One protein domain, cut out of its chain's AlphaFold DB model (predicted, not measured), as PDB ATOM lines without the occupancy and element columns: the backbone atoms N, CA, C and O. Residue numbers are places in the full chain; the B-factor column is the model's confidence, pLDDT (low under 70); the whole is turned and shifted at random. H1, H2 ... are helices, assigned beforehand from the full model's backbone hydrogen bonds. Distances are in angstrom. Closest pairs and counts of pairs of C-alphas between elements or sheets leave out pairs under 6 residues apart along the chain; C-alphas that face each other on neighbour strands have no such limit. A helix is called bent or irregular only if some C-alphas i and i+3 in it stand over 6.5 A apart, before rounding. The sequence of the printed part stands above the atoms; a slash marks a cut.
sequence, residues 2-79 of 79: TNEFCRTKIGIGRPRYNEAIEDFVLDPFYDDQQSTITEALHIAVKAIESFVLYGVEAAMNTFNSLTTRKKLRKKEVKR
ATOM      1  N   THR A   2     234.912 285.509 437.741       91.69
ATOM      2  CA  THR A   2     235.304 284.648 436.614       91.69
ATOM      3  C   THR A   2     234.302 284.807 435.467       91.69
ATOM      4  O   THR A   2     233.164 285.219 435.684       91.69
ATOM      5  N   ASN A   3     234.718 284.484 434.242       90.88
ATOM      6  CA  ASN A   3     233.843 284.468 433.059       90.88
ATOM      7  C   ASN A   3     233.322 283.054 432.744       90.88
ATOM      8  O   ASN A   3     232.858 282.782 431.636       90.88
ATOM      9  N   GLU A   4     233.439 282.139 433.703       93.62
ATOM     10  CA  GLU A   4     233.154 280.716 433.534       93.62
ATOM     11  C   GLU A   4     231.691 280.423 433.858       93.62
ATOM     12  O   GLU A   4     231.354 279.816 434.869       93.62
ATOM     13  N   PHE A   5     230.802 280.897 432.990       92.56
ATOM     14  CA  PHE A   5     229.383 280.583 433.071       92.56
ATOM     15  C   PHE A   5     228.782 280.374 431.683       92.56
ATOM     16  O   PHE A   5     229.165 280.995 430.683       92.56
ATOM     17  N   CYS A   6     227.816 279.465 431.632       93.00
ATOM     18  CA  CYS A   6     227.080 279.160 430.416       93.00
ATOM     19  C   CYS A   6     226.111 280.295 430.084       93.00
ATOM     20  O   CYS A   6     225.545 280.931 430.971       93.00
ATOM     21  N   ARG A   7     225.918 280.549 428.789       94.25
ATOM     22  CA  ARG A   7     225.028 281.606 428.304       94.25
ATOM     23  C   ARG A   7     224.363 281.205 427.000       94.25
ATOM     24  O   ARG A   7     225.030 280.707 426.094       94.25
ATOM     25  N   THR A   8     223.083 281.515 426.886       93.88
ATOM     26  CA  THR A   8     222.326 281.406 425.638       93.88
ATOM     27  C   THR A   8     222.403 282.744 424.915       93.88
ATOM     28  O   THR A   8     222.007 283.769 425.464       93.88
ATOM     29  N   LYS A   9     222.956 282.764 423.698       93.62
ATOM     30  CA  LYS A   9     223.079 283.991 422.897       93.62
ATOM     31  C   LYS A   9     221.942 284.071 421.891       93.62
ATOM     32  O   LYS A   9     221.720 283.122 421.145       93.62
ATOM     33  N   ILE A  10     221.299 285.230 421.815       93.56
ATOM     34  CA  ILE A  10     220.318 285.548 420.777       93.56
ATOM     35  C   ILE A  10     220.939 286.614 419.878       93.56
ATOM     36  O   ILE A  10     221.330 287.683 420.343       93.56
ATOM     37  N   GLY A  11     221.103 286.297 418.595       92.38
ATOM     38  CA  GLY A  11     221.675 287.227 417.629       92.38
ATOM     39  C   GLY A  11     220.647 288.263 417.186       92.38
ATOM     40  O   GLY A  11     219.650 287.901 416.572       92.38
ATOM     41  N   ILE A  12     220.920 289.543 417.441       93.12
ATOM     42  CA  ILE A  12     220.094 290.673 416.975       93.12
ATOM     43  C   ILE A  12     220.600 291.288 415.656       93.12
ATOM     44  O   ILE A  12     219.896 292.051 415.003       93.12
ATOM     45  N   GLY A  13     221.803 290.901 415.217       91.56
ATOM     46  CA  GLY A  13     222.439 291.403 413.999       91.56
ATOM     47  C   GLY A  13     223.348 292.608 414.249       91.56
ATOM     48  O   GLY A  13     223.972 292.721 415.305       91.56
ATOM     49  N   ARG A  14     223.475 293.460 413.230       92.81
ATOM     50  CA  ARG A  14     224.244 294.709 413.240       92.81
ATOM     51  C   ARG A  14     223.385 295.826 412.636       92.81
ATOM     52  O   ARG A  14     222.545 295.501 411.787       92.81
ATOM     53  N   PRO A  15     223.617 297.087 413.033       93.94
ATOM     54  CA  PRO A  15     222.916 298.235 412.473       93.94
ATOM     55  C   PRO A  15     223.069 298.298 410.954       93.94
ATOM     56  O   PRO A  15     224.131 297.975 410.411       93.94
ATOM     57  N   ARG A  16     221.987 298.674 410.266       92.38
ATOM     58  CA  ARG A  16     221.927 298.714 408.792       92.38
ATOM     59  C   ARG A  16     221.940 300.133 408.242       92.38
ATOM     60  O   ARG A  16     222.260 300.309 407.069       92.38
ATOM     61  N   TYR A  17     221.612 301.121 409.071       91.56
ATOM     62  CA  TYR A  17     221.381 302.498 408.640       91.56
ATOM     63  C   TYR A  17     222.448 303.462 409.161       91.56
ATOM     64  O   TYR A  17     222.200 304.658 409.282       91.56
ATOM     65  N   ASN A  18     223.652 302.939 409.432       89.62
ATOM     66  CA  ASN A  18     224.774 303.690 409.999       89.62
ATOM     67  C   ASN A  18     224.411 304.389 411.327       89.62
ATOM     68  O   ASN A  18     224.974 305.434 411.652       89.62
ATOM     69  N   GLU A  19     223.457 303.821 412.072       93.31
ATOM     70  CA  GLU A  19     223.131 304.260 413.425       93.31
ATOM     71  C   GLU A  19     224.241 303.856 414.407       93.31
ATOM     72  O   GLU A  19     225.038 302.944 414.138       93.31
ATOM     73  N   ALA A  20     224.307 304.543 415.547       95.69
ATOM     74  CA  ALA A  20     225.232 304.169 416.604       95.69
ATOM     75  C   ALA A  20     224.850 302.788 417.171       95.69
ATOM     76  O   ALA A  20     223.689 302.374 417.133       95.69
ATOM     77  N   ILE A  21     225.829 302.038 417.688       94.81
ATOM     78  CA  ILE A  21     225.559 300.694 418.228       94.81
ATOM     79  C   ILE A  21     224.670 300.800 419.468       94.81
ATOM     80  O   ILE A  21     223.848 299.918 419.705       94.81
ATOM     81  N   GLU A  22     224.847 301.868 420.240       96.38
ATOM     82  CA  GLU A  22     224.066 302.190 421.425       96.38
ATOM     83  C   GLU A  22     222.592 302.391 421.063       96.38
ATOM     84  O   GLU A  22     221.734 301.793 421.703       96.38
ATOM     85  N   ASP A  23     222.310 303.138 419.995       95.62
ATOM     86  CA  ASP A  23     220.943 303.367 419.520       95.62
ATOM     87  C   ASP A  23     220.327 302.058 419.008       95.62
ATOM     88  O   ASP A  23     219.246 301.665 419.436       95.62
ATOM     89  N   PHE A  24     221.075 301.289 418.207       95.19
ATOM     90  CA  PHE A  24     220.609 300.011 417.656       95.19
ATOM     91  C   PHE A  24     220.165 298.992 418.718       95.19
ATOM     92  O   PHE A  24     219.262 298.195 418.473       95.19
ATOM     93  N   VAL A  25     220.826 298.954 419.882       95.81
ATOM     94  CA  VAL A  25     220.460 298.013 420.958       95.81
ATOM     95  C   VAL A  25     219.337 298.527 421.858       95.81
ATOM     96  O   VAL A  25     218.773 297.733 422.613       95.81
ATOM     97  N   LEU A  26     219.045 299.829 421.815       96.56
ATOM     98  CA  LEU A  26     217.992 300.471 422.604       96.56
ATOM     99  C   LEU A  26     216.688 300.632 421.814       96.56
ATOM    100  O   LEU A  26     215.616 300.671 422.420       96.56
ATOM    101  N   ASP A  27     216.776 300.680 420.487       95.25
ATOM    102  CA  ASP A  27     215.631 300.818 419.599       95.25
ATOM    103  C   ASP A  27     214.887 299.490 419.355       95.25
ATOM    104  O   ASP A  27     215.440 298.391 419.492       95.25
ATOM    105  N   PRO A  28     213.599 299.557 418.967       95.19
ATOM    106  CA  PRO A  28     212.859 298.386 418.515       95.19
ATOM    107  C   PRO A  28     213.498 297.727 417.283       95.19
ATOM    108  O   PRO A  28     214.084 298.386 416.428       95.19
ATOM    109  N   PHE A  29     213.293 296.414 417.129       94.75
ATOM    110  CA  PHE A  29     213.673 295.696 415.907       94.75
ATOM    111  C   PHE A  29     212.998 296.285 414.662       94.75
ATOM    112  O   PHE A  29     211.814 296.630 414.704       94.75
ATOM    113  N   TYR A  30     213.707 296.281 413.527       94.69
ATOM    114  CA  TYR A  30     213.125 296.674 412.242       94.69
ATOM    115  C   TYR A  30     211.928 295.782 411.875       94.69
ATOM    116  O   TYR A  30     211.890 294.590 412.203       94.69
ATOM    117  N   ASP A  31     210.985 296.325 411.107       93.75
ATOM    118  CA  ASP A  31     209.767 295.611 410.700       93.75
ATOM    119  C   ASP A  31     210.057 294.270 410.008       93.75
ATOM    120  O   ASP A  31     209.377 293.266 410.236       93.75
ATOM    121  N   ASP A  32     211.114 294.209 409.196       92.88
ATOM    122  CA  ASP A  32     211.504 292.997 408.476       92.88
ATOM    123  C   ASP A  32     212.157 291.929 409.377       92.88
ATOM    124  O   ASP A  32     212.239 290.756 408.989       92.88
ATOM    125  N   GLN A  33     212.588 292.307 410.587       93.25
ATOM    126  CA  GLN A  33     213.171 291.411 411.585       93.25
ATOM    127  C   GLN A  33     212.126 290.777 412.506       93.25
ATOM    128  O   GLN A  33     212.413 289.723 413.074       93.25
ATOM    129  N   GLN A  34     210.912 291.334 412.606       93.06
ATOM    130  CA  GLN A  34     209.882 290.892 413.562       93.06
ATOM    131  C   GLN A  34     209.583 289.385 413.489       93.06
ATOM    132  O   GLN A  34     209.531 288.680 414.500       93.06
ATOM    133  N   SER A  35     209.468 288.848 412.272       92.44
ATOM    134  CA  SER A  35     209.259 287.407 412.064       92.44
ATOM    135  C   SER A  35     210.440 286.557 412.549       92.44
ATOM    136  O   SER A  35     210.249 285.496 413.140       92.44
ATOM    137  N   THR A  36     211.664 287.041 412.328       92.38
ATOM    138  CA  THR A  36     212.898 286.319 412.658       92.38
ATOM    139  C   THR A  36     213.157 286.341 414.159       92.38
ATOM    140  O   THR A  36     213.491 285.304 414.723       92.38
ATOM    141  N   ILE A  37     212.956 287.486 414.827       93.88
ATOM    142  CA  ILE A  37     213.115 287.567 416.283       93.88
ATOM    143  C   ILE A  37     212.057 286.728 416.999       93.88
ATOM    144  O   ILE A  37     212.384 286.020 417.946       93.88
ATOM    145  N   THR A  38     210.818 286.707 416.496       94.06
ATOM    146  CA  THR A  38     209.762 285.847 417.048       94.06
ATOM    147  C   THR A  38     210.165 284.373 416.987       94.06
ATOM    148  O   THR A  38     210.048 283.662 417.982       94.06
ATOM    149  N   GLU A  39     210.681 283.896 415.849       94.06
ATOM    150  CA  GLU A  39     211.174 282.518 415.721       94.06
ATOM    151  C   GLU A  39     212.374 282.254 416.646       94.06
ATOM    152  O   GLU A  39     212.400 281.247 417.358       94.06
ATOM    153  N   ALA A  40     213.334 283.181 416.696       94.00
ATOM    154  CA  ALA A  40     214.512 283.071 417.550       94.00
ATOM    155  C   ALA A  40     214.145 282.979 419.040       94.00
ATOM    156  O   ALA A  40     214.736 282.178 419.761       94.00
ATOM    157  N   LEU A  41     213.139 283.734 419.497       95.12
ATOM    158  CA  LEU A  41     212.642 283.672 420.873       95.12
ATOM    159  C   LEU A  41     212.011 282.311 421.194       95.12
ATOM    160  O   LEU A  41     212.303 281.742 422.243       95.12
ATOM    161  N   HIS A  42     211.220 281.733 420.283       95.00
ATOM    162  CA  HIS A  42     210.665 280.386 420.479       95.00
ATOM    163  C   HIS A  42     211.761 279.318 420.581       95.00
ATOM    164  O   HIS A  42     211.658 278.392 421.387       95.00
ATOM    165  N   ILE A  43     212.812 279.436 419.766       95.31
ATOM    166  CA  ILE A  43     213.977 278.548 419.836       95.31
ATOM    167  C   ILE A  43     214.715 278.754 421.164       95.31
ATOM    168  O   ILE A  43     215.080 277.774 421.810       95.31
ATOM    169  N   ALA A  44     214.890 280.004 421.600       96.06
ATOM    170  CA  ALA A  44     215.575 280.332 422.844       96.06
ATOM    171  C   ALA A  44     214.858 279.761 424.075       96.06
ATOM    172  O   ALA A  44     215.526 279.192 424.934       96.06
ATOM    173  N   VAL A  45     213.523 279.840 424.141       97.25
ATOM    174  CA  VAL A  45     212.742 279.230 425.234       97.25
ATOM    175  C   VAL A  45     213.021 277.730 425.312       97.25
ATOM    176  O   VAL A  45     213.436 277.241 426.357       97.25
ATOM    177  N   LYS A  46     212.912 277.014 424.187       96.44
ATOM    178  CA  LYS A  46     213.184 275.567 424.133       96.44
ATOM    179  C   LYS A  46     214.633 275.224 424.482       96.44
ATOM    180  O   LYS A  46     214.892 274.214 425.132       96.44
ATOM    181  N   ALA A  47     215.581 276.059 424.059       96.50
ATOM    182  CA  ALA A  47     216.989 275.890 424.390       96.50
ATOM    183  C   ALA A  47     217.235 276.049 425.892       96.50
ATOM    184  O   ALA A  47     217.979 275.262 426.467       96.50
ATOM    185  N   ILE A  48     216.586 277.027 426.532       97.06
ATOM    186  CA  ILE A  48     216.668 277.253 427.978       97.06
ATOM    187  C   ILE A  48     216.010 276.100 428.743       97.06
ATOM    188  O   ILE A  48     216.608 275.589 429.686       97.06
ATOM    189  N   GLU A  49     214.833 275.638 428.321       97.88
ATOM    190  CA  GLU A  49     214.182 274.460 428.908       97.88
ATOM    191  C   GLU A  49     215.097 273.233 428.836       97.88
ATOM    192  O   GLU A  49     215.333 272.568 429.842       97.88
ATOM    193  N   SER A  50     215.685 272.967 427.666       97.31
ATOM    194  CA  SER A  50     216.613 271.852 427.484       97.31
ATOM    195  C   SER A  50     217.887 272.008 428.312       97.31
ATOM    196  O   SER A  50     218.360 271.035 428.893       97.31
ATOM    197  N   PHE A  51     218.410 273.230 428.409       96.69
ATOM    198  CA  PHE A  51     219.583 273.559 429.208       96.69
ATOM    199  C   PHE A  51     219.355 273.270 430.697       96.69
ATOM    200  O   PHE A  51     220.229 272.698 431.346       96.69
ATOM    201  N   VAL A  52     218.173 273.608 431.223       96.88
ATOM    202  CA  VAL A  52     217.805 273.366 432.626       96.88
ATOM    203  C   VAL A  52     217.496 271.891 432.891       96.88
ATOM    204  O   VAL A  52     217.913 271.360 433.916       96.88
ATOM    205  N   LEU A  53     216.779 271.219 431.987       98.00
ATOM    206  CA  LEU A  53     216.300 269.847 432.202       98.00
ATOM    207  C   LEU A  53     217.343 268.768 431.880       98.00
ATOM    208  O   LEU A  53     217.356 267.722 432.523       98.00
ATOM    209  N   TYR A  54     218.195 269.004 430.879       96.81
ATOM    210  CA  TYR A  54     219.100 267.993 430.313       96.81
ATOM    211  C   TYR A  54     220.569 268.436 430.277       96.81
ATOM    212  O   TYR A  54     221.436 267.666 429.864       96.81
ATOM    213  N   GLY A  55     220.867 269.660 430.720       95.38
ATOM    214  CA  GLY A  55     222.221 270.195 430.793       95.38
ATOM    215  C   GLY A  55     222.730 270.838 429.499       95.38
ATOM    216  O   GLY A  55     222.076 270.875 428.454       95.38
ATOM    217  N   VAL A  56     223.948 271.379 429.594       95.38
ATOM    218  CA  VAL A  56     224.545 272.274 428.589       95.38
ATOM    219  C   VAL A  56     224.829 271.581 427.267       95.38
ATOM    220  O   VAL A  56     224.489 272.109 426.213       95.38
ATOM    221  N   GLU A  57     225.438 270.398 427.313       95.62
ATOM    222  CA  GLU A  57     225.855 269.676 426.110       95.62
ATOM    223  C   GLU A  57     224.654 269.264 425.253       95.62
ATOM    224  O   GLU A  57     224.655 269.476 424.040       95.62
ATOM    225  N   ALA A  58     223.595 268.748 425.887       95.12
ATOM    226  CA  ALA A  58     222.363 268.365 425.203       95.12
ATOM    227  C   ALA A  58     221.703 269.571 424.510       95.12
ATOM    228  O   ALA A  58     221.340 269.494 423.330       95.12
ATOM    229  N   ALA A  59     221.616 270.705 425.215       96.00
ATOM    230  CA  ALA A  59     221.106 271.947 424.647       96.00
ATOM    231  C   ALA A  59     221.988 272.444 423.487       96.00
ATOM    232  O   ALA A  59     221.491 272.749 422.404       96.00
ATOM    233  N   MET A  60     223.310 272.471 423.655       95.19
ATOM    234  CA  MET A  60     224.223 272.925 422.604       95.19
ATOM    235  C   MET A  60     224.111 272.078 421.332       95.19
ATOM    236  O   MET A  60     223.974 272.642 420.246       95.19
ATOM    237  N   ASN A  61     224.118 270.750 421.461       95.25
ATOM    238  CA  ASN A  61     224.034 269.832 420.322       95.25
ATOM    239  C   ASN A  61     222.718 269.987 419.549       95.25
ATOM    240  O   ASN A  61     222.699 269.914 418.319       95.25
ATOM    241  N   THR A  62     221.623 270.246 420.264       93.75
ATOM    242  CA  THR A  62     220.289 270.367 419.667       93.75
ATOM    243  C   THR A  62     220.072 271.733 419.018       93.75
ATOM    244  O   THR A  62     219.549 271.807 417.908       93.75
ATOM    245  N   PHE A  63     220.469 272.821 419.684       94.75
ATOM    246  CA  PHE A  63     220.042 274.169 419.300       94.75
ATOM    247  C   PHE A  63     221.082 274.961 418.500       94.75
ATOM    248  O   PHE A  63     220.689 275.755 417.649       94.75
ATOM    249  N   ASN A  64     222.389 274.728 418.676       93.88
ATOM    250  CA  ASN A  64     223.410 275.504 417.951       93.88
ATOM    251  C   ASN A  64     223.483 275.176 416.448       93.88
ATOM    252  O   ASN A  64     224.081 275.934 415.687       93.88
ATOM    253  N   SER A  65     222.887 274.064 416.007       88.69
ATOM    254  CA  SER A  65     222.795 273.688 414.588       88.69
ATOM    255  C   SER A  65     221.584 274.308 413.875       88.69
ATOM    256  O   SER A  65     221.520 274.310 412.641       88.69
ATOM    257  N   LEU A  66     220.624 274.862 414.624       85.94
ATOM    258  CA  LEU A  66     219.424 275.460 414.058       85.94
ATOM    259  C   LEU A  66     219.779 276.790 413.395       85.94
ATOM    260  O   LEU A  66     220.297 277.710 414.019       85.94
ATOM    261  N   THR A  67     219.465 276.911 412.108       71.44
ATOM    262  CA  THR A  67     219.510 278.197 411.411       71.44
ATOM    263  C   THR A  67     218.082 278.663 411.178       71.44
ATOM    264  O   THR A  67     217.315 277.947 410.533       71.44
ATOM    265  N   THR A  68     217.742 279.881 411.607       65.62
ATOM    266  CA  THR A  68     216.525 280.606 411.196       65.62
ATOM    267  C   THR A  68     216.649 281.018 409.720       65.62
ATOM    268  O   THR A  68     216.723 282.192 409.357       65.62
ATOM    269  N   ARG A  69     216.800 280.037 408.823       56.69
ATOM    270  CA  ARG A  69     216.843 280.251 407.375       56.69
ATOM    271  C   ARG A  69     215.409 280.445 406.909       56.69
ATOM    272  O   ARG A  69     214.630 279.491 406.886       56.69
ATOM    273  N   LYS A  70     215.090 281.672 406.478       44.41
ATOM    274  CA  LYS A  70     213.888 281.998 405.697       44.41
ATOM    275  C   LYS A  70     213.565 280.847 404.736       44.41
ATOM    276  O   LYS A  70     214.384 280.485 403.889       44.41
ATOM    277  N   LYS A  71     212.340 280.320 404.828       41.06
ATOM    278  CA  LYS A  71     211.650 279.605 403.744       41.06
ATOM    279  C   LYS A  71     211.657 280.489 402.484       41.06
ATOM    280  O   LYS A  71     210.689 281.184 402.208       41.06
ATOM    281  N   LEU A  72     212.732 280.448 401.701       43.91
ATOM    282  CA  LEU A  72     212.795 281.020 400.350       43.91
ATOM    283  C   LEU A  72     212.629 279.952 399.253       43.91
ATOM    284  O   LEU A  72     212.744 280.262 398.081       43.91
ATOM    285  N   ARG A  73     212.281 278.700 399.593       40.62
ATOM    286  CA  ARG A  73     212.132 277.598 398.612       40.62
ATOM    287  C   ARG A  73     210.700 277.127 398.314       40.62
ATOM    288  O   ARG A  73     210.537 276.043 397.769       40.62
ATOM    289  N   LYS A  74     209.641 277.886 398.644       39.88
ATOM    290  CA  LYS A  74     208.245 277.461 398.347       39.88
ATOM    291  C   LYS A  74     207.387 278.412 397.495       39.88
ATOM    292  O   LYS A  74     206.191 278.167 397.388       39.88
ATOM    293  N   LYS A  75     207.956 279.440 396.847       38.38
ATOM    294  CA  LYS A  75     207.207 280.265 395.868       38.38
ATOM    295  C   LYS A  75     207.636 280.133 394.398       38.38
ATOM    296  O   LYS A  75     206.930 280.662 393.554       38.38
ATOM    297  N   GLU A  76     208.685 279.376 394.068       39.25
ATOM    298  CA  GLU A  76     209.153 279.234 392.670       39.25
ATOM    299  C   GLU A  76     208.724 277.943 391.950       39.25
ATOM    300  O   GLU A  76     209.085 277.743 390.799       39.25
ATOM    301  N   VAL A  77     207.897 277.087 392.560       46.59
ATOM    302  CA  VAL A  77     207.317 275.915 391.865       46.59
ATOM    303  C   VAL A  77     205.796 276.047 391.814       46.59
ATOM    304  O   VAL A  77     205.052 275.274 392.411       46.59
ATOM    305  N   LYS A  78     205.332 277.125 391.180       44.53
ATOM    306  CA  LYS A  78     203.959 277.259 390.675       44.53
ATOM    307  C   LYS A  78     203.939 278.316 389.564       44.53
ATOM    308  O   LYS A  78     203.415 279.413 389.732       44.53
ATOM    309  N   ARG A  79     204.588 277.989 388.450       41.03
ATOM    310  CA  ARG A  79     204.260 278.493 387.116       41.03
ATOM    311  C   ARG A  79     204.163 277.294 386.193       41.03
ATOM    312  O   ARG A  79     204.957 276.354 386.418       41.03
TER     313      ARG A  79
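AT A GLANCE: This is residues 2 to 79 of the 79 residues of an uncharacterized protein of Desulfobacteraceae bacterium (UniProt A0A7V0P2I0). Look for one long helix, H2, with the short helix H3 folded back beside its last part as a lopsided helical hairpin, while residues 6 to 13 of the opening stretch run along H2. The small helix H1 is set off near the first end of H2, and residues 71 to 79 stick out as a tail. The printed part has 78 residues, with three named helices in the order H1, H2, H3 and no named strand; the class is all helix, though helices hold 38 of the 78 residues. The whole is loose, with a radius of gyration of the C-alphas of 16.3 A, and flat, spanning 49 by 39 by 15 A.

HOW THE PARTS SIT: Start at H2, residues 31 to 54, which touches H3, residues 56 to 63, with its residues 43 to 51 alone. Their closest C-alphas, of Phe 51 and Ala 59, are 5.1 A apart. This hairpin runs opposite ways at a steep tilt of 35.5 degrees, only just past shallow. H1, residues 21 to 26, is apart from both H2 and H3. Every O i to N i+4 pair is within hydrogen-bond range in H1 and H3, and 18 of 20 are in H2.

IN THESE COORDINATES: Find C-alpha 31 at (209.767, 295.611, 410.700); from there H2 runs 35.1 A to C-alpha 54 at (219.100, 267.993, 430.313). H2 is irregular: C-alphas 32 and 35 are 7.0 A apart. H3 measures 10.5 A and ends at C-alpha 63, (220.042, 274.169, 419.300). H1 measures 8.7 A.

THE WHOLE: The C-alphas farthest apart are those of Thr 2 and Arg 79, 58.8 A. The printed part has no cut, and both links between helices are tight. Residues 2 to 20 and 64 to 79 hold no named element; residues 17 to 22 and 71 to 79 stand free. The mean pLDDT of the printed part is 86.4, with residues 68 to 79 under 70.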